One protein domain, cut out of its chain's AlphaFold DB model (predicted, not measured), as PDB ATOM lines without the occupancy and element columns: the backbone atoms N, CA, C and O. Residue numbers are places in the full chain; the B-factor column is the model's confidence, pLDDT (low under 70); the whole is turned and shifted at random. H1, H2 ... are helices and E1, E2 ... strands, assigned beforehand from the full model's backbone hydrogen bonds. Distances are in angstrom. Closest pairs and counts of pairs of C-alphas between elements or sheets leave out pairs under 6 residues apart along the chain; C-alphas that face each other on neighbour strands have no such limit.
ATOM      1  N   SER A  73      -5.903 -54.128  35.178       88.75
ATOM      2  CA  SER A  73      -4.770 -53.219  35.158       88.75
ATOM      3  C   SER A  73      -5.220 -51.802  35.517       88.75
ATOM      4  O   SER A  73      -6.333 -51.368  35.207       88.75
ATOM      5  N   THR A  74      -4.324 -51.029  36.119       93.69
ATOM      6  CA  THR A  74      -4.592 -49.623  36.438       93.69
ATOM      7  C   THR A  74      -4.854 -48.780  35.178       93.69
ATOM      8  O   THR A  74      -5.543 -47.764  35.252       93.69
ATOM      9  N   ALA A  75      -4.374 -49.220  34.007       95.25
ATOM     10  CA  ALA A  75      -4.669 -48.615  32.709       95.25
ATOM     11  C   ALA A  75      -6.117 -48.837  32.254       95.25
ATOM     12  O   ALA A  75      -6.768 -47.894  31.802       95.25
ATOM     13  N   GLU A  76      -6.631 -50.064  32.380       93.62
ATOM     14  CA  GLU A  76      -8.038 -50.377  32.100       93.62
ATOM     15  C   GLU A  76      -8.960 -49.574  33.026       93.62
ATOM     16  O   GLU A  76      -9.905 -48.946  32.551       93.62
ATOM     17  N   LEU A  77      -8.650 -49.513  34.328       93.62
ATOM     18  CA  LEU A  77      -9.434 -48.736  35.293       93.62
ATOM     19  C   LEU A  77      -9.454 -47.239  34.960       93.62
ATOM     20  O   LEU A  77     -10.521 -46.623  34.989       93.62
ATOM     21  N   ALA A  78      -8.306 -46.655  34.605       96.50
ATOM     22  CA  ALA A  78      -8.230 -45.254  34.195       96.50
ATOM     23  C   ALA A  78      -9.064 -44.983  32.934       96.50
ATOM     24  O   ALA A  78      -9.828 -44.017  32.889       96.50
ATOM     25  N   ALA A  79      -8.979 -45.864  31.934       96.56
ATOM     26  CA  ALA A  79      -9.758 -45.741  30.709       96.56
ATOM     27  C   ALA A  79     -11.270 -45.867  30.951       96.56
ATOM     28  O   ALA A  79     -12.035 -45.030  30.473       96.56
ATOM     29  N   ILE A  80     -11.702 -46.858  31.736       94.44
ATOM     30  CA  ILE A  80     -13.117 -47.052  32.089       94.44
ATOM     31  C   ILE A  80     -13.644 -45.853  32.881       94.44
ATOM     32  O   ILE A  80     -14.756 -45.396  32.622       94.44
ATOM     33  N   LYS A  81     -12.856 -45.306  33.818       96.00
ATOM     34  CA  LYS A  81     -13.226 -44.100  34.575       96.00
ATOM     35  C   LYS A  81     -13.496 -42.922  33.636       96.00
ATOM     36  O   LYS A  81     -14.547 -42.299  33.758       96.00
ATOM     37  N   ILE A  82     -12.596 -42.667  32.685       97.06
ATOM     38  CA  ILE A  82     -12.740 -41.600  31.684       97.06
ATOM     39  C   ILE A  82     -13.986 -41.826  30.815       97.06
ATOM     40  O   ILE A  82     -14.835 -40.946  30.714       97.06
ATOM     41  N   MET A  83     -14.153 -43.029  30.262       96.38
ATOM     42  CA  MET A  83     -15.298 -43.381  29.409       96.38
ATOM     43  C   MET A  83     -16.647 -43.394  30.144       96.38
ATOM     44  O   MET A  83     -17.698 -43.312  29.506       96.38
ATOM     45  N   LYS A  84     -16.641 -43.554  31.472       96.38
ATOM     46  CA  LYS A  84     -17.839 -43.456  32.317       96.38
ATOM     47  C   LYS A  84     -18.203 -42.002  32.621       96.38
ATOM     48  O   LYS A  84     -19.382 -41.703  32.770       96.38
ATOM     49  N   GLN A  85     -17.207 -41.129  32.753       97.31
ATOM     50  CA  GLN A  85     -17.406 -39.699  33.004       97.31
ATOM     51  C   GLN A  85     -17.881 -38.955  31.754       97.31
ATOM     52  O   GLN A  85     -18.697 -38.048  31.872       97.31
ATOM     53  N   ASP A  86     -17.403 -39.360  30.578       96.50
ATOM     54  CA  ASP A  86     -17.810 -38.804  29.291       96.50
ATOM     55  C   ASP A  86     -18.250 -39.940  28.343       96.50
ATOM     56  O   ASP A  86     -17.400 -40.644  27.779       96.50
ATOM     57  N   PRO A  87     -19.573 -40.150  28.175       93.06
ATOM     58  CA  PRO A  87     -20.119 -41.178  27.291       93.06
ATOM     59  C   PRO A  87     -19.712 -41.028  25.821       93.06
ATOM     60  O   PRO A  87     -19.700 -42.032  25.105       93.06
ATOM     61  N   ASP A  88     -19.336 -39.821  25.384       94.75
ATOM     62  CA  ASP A  88     -18.964 -39.556  23.994       94.75
ATOM     63  C   ASP A  88     -17.555 -40.062  23.672       94.75
ATOM     64  O   ASP A  88     -17.236 -40.278  22.504       94.75
ATOM     65  N   ILE A  89     -16.705 -40.308  24.677       96.44
ATOM     66  CA  ILE A  89     -15.366 -40.870  24.464       96.44
ATOM     67  C   ILE A  89     -15.483 -42.312  23.949       96.44
ATOM     68  O   ILE A  89     -16.073 -43.185  24.599       96.44
ATOM     69  N   GLN A  90     -14.872 -42.554  22.786       94.56
ATOM     70  CA  GLN A  90     -14.863 -43.839  22.083       94.56
ATOM     71  C   GLN A  90     -13.561 -44.608  22.282       94.56
ATOM     72  O   GLN A  90     -13.580 -45.837  22.306       94.56
ATOM     73  N   LEU A  91     -12.436 -43.913  22.459       95.00
ATOM     74  CA  LEU A  91     -11.122 -44.537  22.591       95.00
ATOM     75  C   LEU A  91     -10.288 -43.840  23.660       95.00
ATOM     76  O   LEU A  91     -10.224 -42.616  23.714       95.00
ATOM     77  N   VAL A  92      -9.591 -44.631  24.479       96.62
ATOM     78  CA  VAL A  92      -8.598 -44.149  25.446       96.62
ATOM     79  C   VAL A  92      -7.283 -44.908  25.272       96.62
ATOM     80  O   VAL A  92      -7.237 -46.142  25.245       96.62
ATOM     81  N   ARG A  93      -6.173 -44.176  25.186       95.56
ATOM     82  CA  ARG A  93      -4.816 -44.726  25.256       95.56
ATOM     83  C   ARG A  93      -4.290 -44.530  26.668       95.56
ATOM     84  O   ARG A  93      -3.964 -43.419  27.067       95.56
ATOM     85  N   ALA A  94      -4.219 -45.631  27.404       96.88
ATOM     86  CA  ALA A  94      -3.652 -45.691  28.737       96.88
ATOM     87  C   ALA A  94      -2.629 -46.827  28.819       96.88
ATOM     88  O   ALA A  94      -2.805 -47.858  28.157       96.88
ATOM     89  N   SER A  95      -1.609 -46.627  29.649       96.06
ATOM     90  CA  SER A  95      -0.565 -47.603  29.956       96.06
ATOM     91  C   SER A  95      -0.361 -47.690  31.464       96.06
ATOM     92  O   SER A  95      -0.341 -46.668  32.146       96.06
ATOM     93  N   ALA A  96      -0.191 -48.911  31.966       95.12
ATOM     94  CA  ALA A  96       0.289 -49.175  33.314       95.12
ATOM     95  C   ALA A  96       1.780 -49.474  33.182       95.12
ATOM     96  O   ALA A  96       2.160 -50.359  32.416       95.12
ATOM     97  N   VAL A  97       2.613 -48.698  33.861       94.44
ATOM     98  CA  VAL A  97       4.063 -48.749  33.701       94.44
ATOM     99  C   VAL A  97       4.699 -49.111  35.033       94.44
ATOM    100  O   VAL A  97       4.357 -48.547  36.072       94.44
ATOM    101  N   LYS A  98       5.641 -50.051  34.979       93.44
ATOM    102  CA  LYS A  98       6.560 -50.387  36.062       93.44
ATOM    103  C   LYS A  98       7.971 -50.049  35.590       93.44
ATOM    104  O   LYS A  98       8.425 -50.604  34.594       93.44
ATOM    105  N   THR A  99       8.638 -49.131  36.277       93.31
ATOM    106  CA  THR A  99      10.031 -48.751  36.003       93.31
ATOM    107  C   THR A  99      10.915 -49.114  37.185       93.31
ATOM    108  O   THR A  99      10.479 -48.983  38.328       93.31
ATOM    109  N   PHE A 100      12.153 -49.512  36.902       92.25
ATOM    110  CA  PHE A 100      13.163 -49.846  37.904       92.25
ATOM    111  C   PHE A 100      14.202 -48.722  38.034       92.25
ATOM    112  O   PHE A 100      14.492 -48.018  37.062       92.25
ATOM    113  N   GLY A 101      14.785 -48.593  39.223       89.00
ATOM    114  CA  GLY A 101      15.825 -47.622  39.551       89.00
ATOM    115  C   GLY A 101      15.313 -46.210  39.866       89.00
ATOM    116  O   GLY A 101      14.142 -45.877  39.691       89.00
ATOM    117  N   ASN A 102      16.237 -45.348  40.302       79.88
ATOM    118  CA  ASN A 102      15.923 -44.030  40.883       79.88
ATOM    119  C   ASN A 102      15.881 -42.881  39.864       79.88
ATOM    120  O   ASN A 102      15.675 -41.730  40.238       79.88
ATOM    121  N   THR A 103      16.125 -43.161  38.583       69.44
ATOM    122  CA  THR A 103      16.426 -42.134  37.569       69.44
ATOM    123  C   THR A 103      15.302 -41.892  36.566       69.44
ATOM    124  O   THR A 103      15.440 -41.046  35.681       69.44
ATOM    125  N   SER A 104      14.180 -42.606  36.678       70.12
ATOM    126  CA  SER A 104      13.076 -42.464  35.727       70.12
ATOM    127  C   SER A 104      12.330 -41.147  35.953       70.12
ATOM    128  O   SER A 104      11.577 -41.007  36.916       70.12
ATOM    129  N   ARG A 105      12.508 -40.178  35.044       85.69
ATOM    130  CA  ARG A 105      11.653 -38.988  34.993       85.69
ATOM    131  C   ARG A 105      10.249 -39.415  34.571       85.69
ATOM    132  O   ARG A 105      10.061 -39.943  33.476       85.69
ATOM    133  N   LEU A 106       9.278 -39.183  35.445       90.88
ATOM    134  CA  LEU A 106       7.886 -39.519  35.178       90.88
ATOM    135  C   LEU A 106       7.271 -38.557  34.150       90.88
ATOM    136  O   LEU A 106       7.637 -37.378  34.135       90.88
ATOM    137  N   PRO A 107       6.338 -39.034  33.306       92.62
ATOM    138  CA  PRO A 107       5.471 -38.152  32.531       92.62
ATOM    139  C   PRO A 107       4.711 -37.183  33.444       92.62
ATOM    140  O   PRO A 107       4.275 -37.575  34.525       92.62
ATOM    141  N   ASP A 108       4.485 -35.949  32.991       92.75
ATOM    142  CA  ASP A 108       3.822 -34.910  33.800       92.75
ATOM    143  C   ASP A 108       2.381 -35.288  34.200       92.75
ATOM    144  O   ASP A 108       1.853 -34.814  35.201       92.75
ATOM    145  N   ASN A 109       1.740 -36.168  33.429       94.62
ATOM    146  CA  ASN A 109       0.395 -36.694  33.657       94.62
ATOM    147  C   ASN A 109       0.390 -38.118  34.246       94.62
ATOM    148  O   ASN A 109      -0.593 -38.847  34.082       94.62
ATOM    149  N   ALA A 110       1.490 -38.549  34.867       95.62
ATOM    150  CA  ALA A 110       1.560 -39.840  35.536       95.62
ATOM    151  C   ALA A 110       0.754 -39.833  36.844       95.62
ATOM    152  O   ALA A 110       0.978 -39.014  37.731       95.62
ATOM    153  N   ASP A 111      -0.144 -40.803  36.977       96.31
ATOM    154  CA  ASP A 111      -0.830 -41.135  38.222       96.31
ATOM    155  C   ASP A 111      -0.016 -42.214  38.950       96.31
ATOM    156  O   ASP A 111      -0.007 -43.379  38.533       96.31
ATOM    157  N   VAL A 112       0.765 -41.810  39.955       95.31
ATOM    158  CA  VAL A 112       1.715 -42.681  40.664       95.31
ATOM    159  C   VAL A 112       0.999 -43.460  41.760       95.31
ATOM    160  O   VAL A 112       0.500 -42.882  42.721       95.31
ATOM    161  N   HIS A 113       1.020 -44.790  41.651       93.25
ATOM    162  CA  HIS A 113       0.405 -45.697  42.630       93.25
ATOM    163  C   HIS A 113       1.402 -46.173  43.681       93.25
ATOM    164  O   HIS A 113       1.023 -46.488  44.805       93.25
ATOM    165  N   PHE A 114       2.675 -46.280  43.295       92.50
ATOM    166  CA  PHE A 114       3.752 -46.728  44.168       92.50
ATOM    167  C   PHE A 114       5.089 -46.149  43.707       92.50
ATOM    168  O   PHE A 114       5.393 -46.176  42.514       92.50
ATOM    169  N   GLN A 115       5.898 -45.688  44.655       93.38
ATOM    170  CA  GLN A 115       7.296 -45.331  44.448       93.38
ATOM    171  C   GLN A 115       8.070 -45.669  45.721       93.38
ATOM    172  O   GLN A 115       7.767 -45.128  46.783       93.38
ATOM    173  N   GLY A 116       9.041 -46.572  45.628       92.62
ATOM    174  CA  GLY A 116       9.801 -47.016  46.793       92.62
ATOM    175  C   GLY A 116      10.748 -48.169  46.488       92.62
ATOM    176  O   GLY A 116      10.912 -48.561  45.336       92.62
ATOM    177  N   GLU A 117      11.364 -48.700  47.537       94.69
ATOM    178  CA  GLU A 117      12.224 -49.881  47.472       94.69
ATOM    179  C   GLU A 117      11.380 -51.148  47.622       94.69
ATOM    180  O   GLU A 117      10.642 -51.304  48.598       94.69
ATOM    181  N   ASP A 118      11.495 -52.047  46.653       90.69
ATOM    182  CA  ASP A 118      11.019 -53.416  46.755       90.69
ATOM    183  C   ASP A 118      12.162 -54.310  47.276       90.69
ATOM    184  O   ASP A 118      13.286 -54.201  46.778       90.69
ATOM    185  N   PRO A 119      11.929 -55.177  48.280       91.12
ATOM    186  CA  PRO A 119      12.985 -56.008  48.862       91.12
ATOM    187  C   PRO A 119      13.685 -56.944  47.869       91.12
ATOM    188  O   PRO A 119      14.863 -57.244  48.060       91.12
ATOM    189  N   ASP A 120      12.974 -57.400  46.836       92.88
ATOM    190  CA  ASP A 120      13.479 -58.374  45.869       92.88
ATOM    191  C   ASP A 120      13.957 -57.693  44.582       92.88
ATOM    192  O   ASP A 120      14.928 -58.116  43.955       92.88
ATOM    193  N   GLU A 121      13.273 -56.623  44.178       89.12
ATOM    194  CA  GLU A 121      13.492 -55.972  42.887       89.12
ATOM    195  C   GLU A 121      14.228 -54.620  42.978       89.12
ATOM    196  O   GLU A 121      14.563 -54.029  41.945       89.12
ATOM    197  N   GLY A 122      14.500 -54.130  44.189       93.00
ATOM    198  CA  GLY A 122      15.121 -52.829  44.430       93.00
ATOM    199  C   GLY A 122      14.173 -51.659  44.131       93.00
ATOM    200  O   GLY A 122      12.952 -51.798  44.242       93.00
ATOM    201  N   PRO A 123      14.689 -50.484  43.735       94.94
ATOM    202  CA  PRO A 123      13.844 -49.315  43.574       94.94
ATOM    203  C   PRO A 123      12.863 -49.474  42.414       94.94
ATOM    204  O   PRO A 123      13.260 -49.725  41.272       94.94
ATOM    205  N   ILE A 124      11.576 -49.281  42.694       94.75
ATOM    206  CA  ILE A 124      10.481 -49.418  41.736       94.75
ATOM    207  C   ILE A 124       9.552 -48.211  41.805       94.75
ATOM    208  O   ILE A 124       9.127 -47.772  42.875       94.75
ATOM    209  N   THR A 125       9.108 -47.779  40.625       94.88
ATOM    210  CA  THR A 125       7.950 -46.897  40.473       94.88
ATOM    211  C   THR A 125       6.879 -47.578  39.626       94.88
ATOM    212  O   THR A 125       7.168 -48.119  38.556       94.88
ATOM    213  N   ARG A 126       5.625 -47.546  40.088       94.62
ATOM    214  CA  ARG A 126       4.441 -48.002  39.349       94.62
ATOM    215  C   ARG A 126       3.479 -46.839  39.165       94.62
ATOM    216  O   ARG A 126       3.051 -46.227  40.141       94.62
ATOM    217  N   TYR A 127       3.111 -46.567  37.924       95.50
ATOM    218  CA  TYR A 127       2.206 -45.473  37.590       95.50
ATOM    219  C   TYR A 127       1.303 -45.825  36.410       95.50
ATOM    220  O   TYR A 127       1.603 -46.714  35.612       95.50
ATOM    221  N   THR A 128       0.186 -45.114  36.294       97.56
ATOM    222  CA  THR A 128      -0.638 -45.100  35.085       97.56
ATOM    223  C   THR A 128      -0.406 -43.804  34.336       97.56
ATOM    224  O   THR A 128      -0.302 -42.745  34.941       97.56
ATOM    225  N   VAL A 129      -0.384 -43.866  33.012       97.31
ATOM    226  CA  VAL A 129      -0.391 -42.675  32.165       97.31
ATOM    227  C   VAL A 129      -1.485 -42.799  31.115       97.31
ATOM    228  O   VAL A 129      -1.611 -43.838  30.463       97.31
ATOM    229  N   VAL A 130      -2.284 -41.745  30.952       97.50
ATOM    230  CA  VAL A 130      -3.283 -41.627  29.881       97.50
ATOM    231  C   VAL A 130      -2.754 -40.647  28.848       97.50
ATOM    232  O   VAL A 130      -2.658 -39.458  29.115       97.50
ATOM    233  N   THR A 131      -2.397 -41.140  27.669       96.00
ATOM    234  CA  THR A 131      -1.766 -40.324  26.623       96.00
ATOM    235  C   THR A 131      -2.761 -39.728  25.639       96.00
ATOM    236  O   THR A 131      -2.434 -38.752  24.975       96.00
ATOM    237  N   ASN A 132      -3.960 -40.304  25.515       95.19
ATOM    238  CA  ASN A 132      -4.990 -39.791  24.617       95.19
ATOM    239  C   ASN A 132      -6.391 -40.280  25.017       95.19
ATOM    240  O   ASN A 132      -6.534 -41.415  25.476       95.19
ATOM    241  N   ALA A 133      -7.415 -39.466  24.765       95.81
ATOM    242  CA  ALA A 133      -8.821 -39.847  24.821       95.81
ATOM    243  C   ALA A 133      -9.588 -39.126  23.702       95.81
ATOM    244  O   ALA A 133      -9.514 -37.904  23.599       95.81
ATOM    245  N   THR A 134     -10.303 -39.868  22.853       94.44
ATOM    246  CA  THR A 134     -10.969 -39.313  21.662       94.44
ATOM    247  C   THR A 134     -12.457 -39.634  21.644       94.44
ATOM    248  O   THR A 134     -12.870 -40.736  22.009       94.44
ATOM    249  N   ARG A 135     -13.262 -38.662  21.197       92.50
ATOM    250  CA  ARG A 135     -14.711 -38.813  20.973       92.50
ATOM    251  C   ARG A 135     -15.063 -39.324  19.580       92.50
ATOM    252  O   ARG A 135     -16.135 -39.879  19.382       92.50
ATOM    253  N   GLU A 136     -14.176 -39.135  18.609       77.38
ATOM    254  CA  GLU A 136     -14.411 -39.644  17.263       77.38
ATOM    255  C   GLU A 136     -14.315 -41.176  17.254       77.38
ATOM    256  O   GLU A 136     -13.379 -41.733  17.848       77.38
ATOM    257  N   PRO A 137     -15.269 -41.867  16.602       64.81
ATOM    258  CA  PRO A 137     -15.160 -43.297  16.383       64.81
ATOM    259  C   PRO A 137     -13.934 -43.584  15.506       64.81
ATOM    260  O   PRO A 137     -13.539 -42.743  14.692       64.81
ATOM    261  N   PRO A 138     -13.313 -44.762  15.644       61.44
ATOM    262  CA  PRO A 138     -12.195 -45.124  14.791       61.44
ATOM    263  C   PRO A 138     -12.639 -45.165  13.322       61.44
ATOM    264  O   PRO A 138     -13.494 -45.956  12.939       61.44
ATOM    265  N   SER A 139     -12.109 -44.248  12.510       59.50
ATOM    266  CA  SER A 139     -12.492 -44.102  11.103       59.50
ATOM    267  C   SER A 139     -11.728 -45.079  10.206       59.50
ATOM    268  O   SER A 139     -10.502 -45.191  10.299       59.50
TER     269      SER A 139
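This is residues 73 to 139 of the 143 residues of the protein "DUF3182 family protein" of Mesorhizobium sp (UniProt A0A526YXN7). A long, narrow sheet of three strands makes a rod, with E3 running through the middle between E1 and E2, and one helix, H1, covers part of one face at the end where E1 begins and E3 ends. At the other end of the rod the hairpin of E2 and E3 turns; E2 pairs with the first part of E3, and H1 is over the later part. The printed part has 67 residues, with one named helix and three named strands in the order H1, E1, E2, E3; the sheet's order is E1, E3, E2, all antiparallel, and the class is mixed, helices and strands, in two layers, a helix on one face of a sheet. The whole is loose, with a radius of gyration of the C-alphas of 14.4 A and spans of 44 by 18 by 17 A.

The longest strand is E3, residues 122 to 134, 37.2 A from first to last C-alpha; C-alpha 122 is at (15.121, -52.829, 44.430) and C-alpha 134 at (-10.969, -39.313, 21.662). E1, residues 91 to 100, measures 29.2 A, and E2, residues 110 to 118, measures 20.0 A and bends by 59 degrees at residue 113. H1, residues 74 to 85, measures 16.6 A and begins with C-alpha 74 at (-4.592, -49.623, 36.438).

E3 is the inner strand, and E1 and E2 are edge strands. E1 and E3 are antiparallel at 167 degrees; N 93 and O 132 are 2.8 A apart, and N 127 and O 97 are 3.0 A apart, within hydrogen-bond range. E3 and E2, a hairpin, are also antiparallel at 167 degrees, with N 111 and O 128 at 2.8 A and N 122 and O 118 at 2.9 A, both within range. E1 and E2 are apart. The sheet is twisted, its C-alphas lying up to 4.1 A off the best plane. H1 is on the sheet at a height over the sheet of 7.9 A. It lies over E3, with 8 of its 12 C-alphas falling on that strand and 2 on E1. On the local plane it runs only just along the strands, at 29 degrees to E3. The closest C-alphas of H1 and E1 are those of Ala 75 and Ala 96, 5.0 A apart; of H1 and E3, those of Ala 75 and Thr 128, 5.9 A. In H1 every O i to N i+4 pair is within hydrogen-bond range.

The two C-alphas farthest apart, those of Pro 119 and Ser 139, are 47.1 A from each other. The printed part has no cut. The links from H1 to E1 and from E2 to E3 are tight, and that from E1 to E2, with 9 residues, is short. The mean pLDDT of the printed part is 91.6, and it is under 70 at residue 103 and residues 137 to 139 of this model.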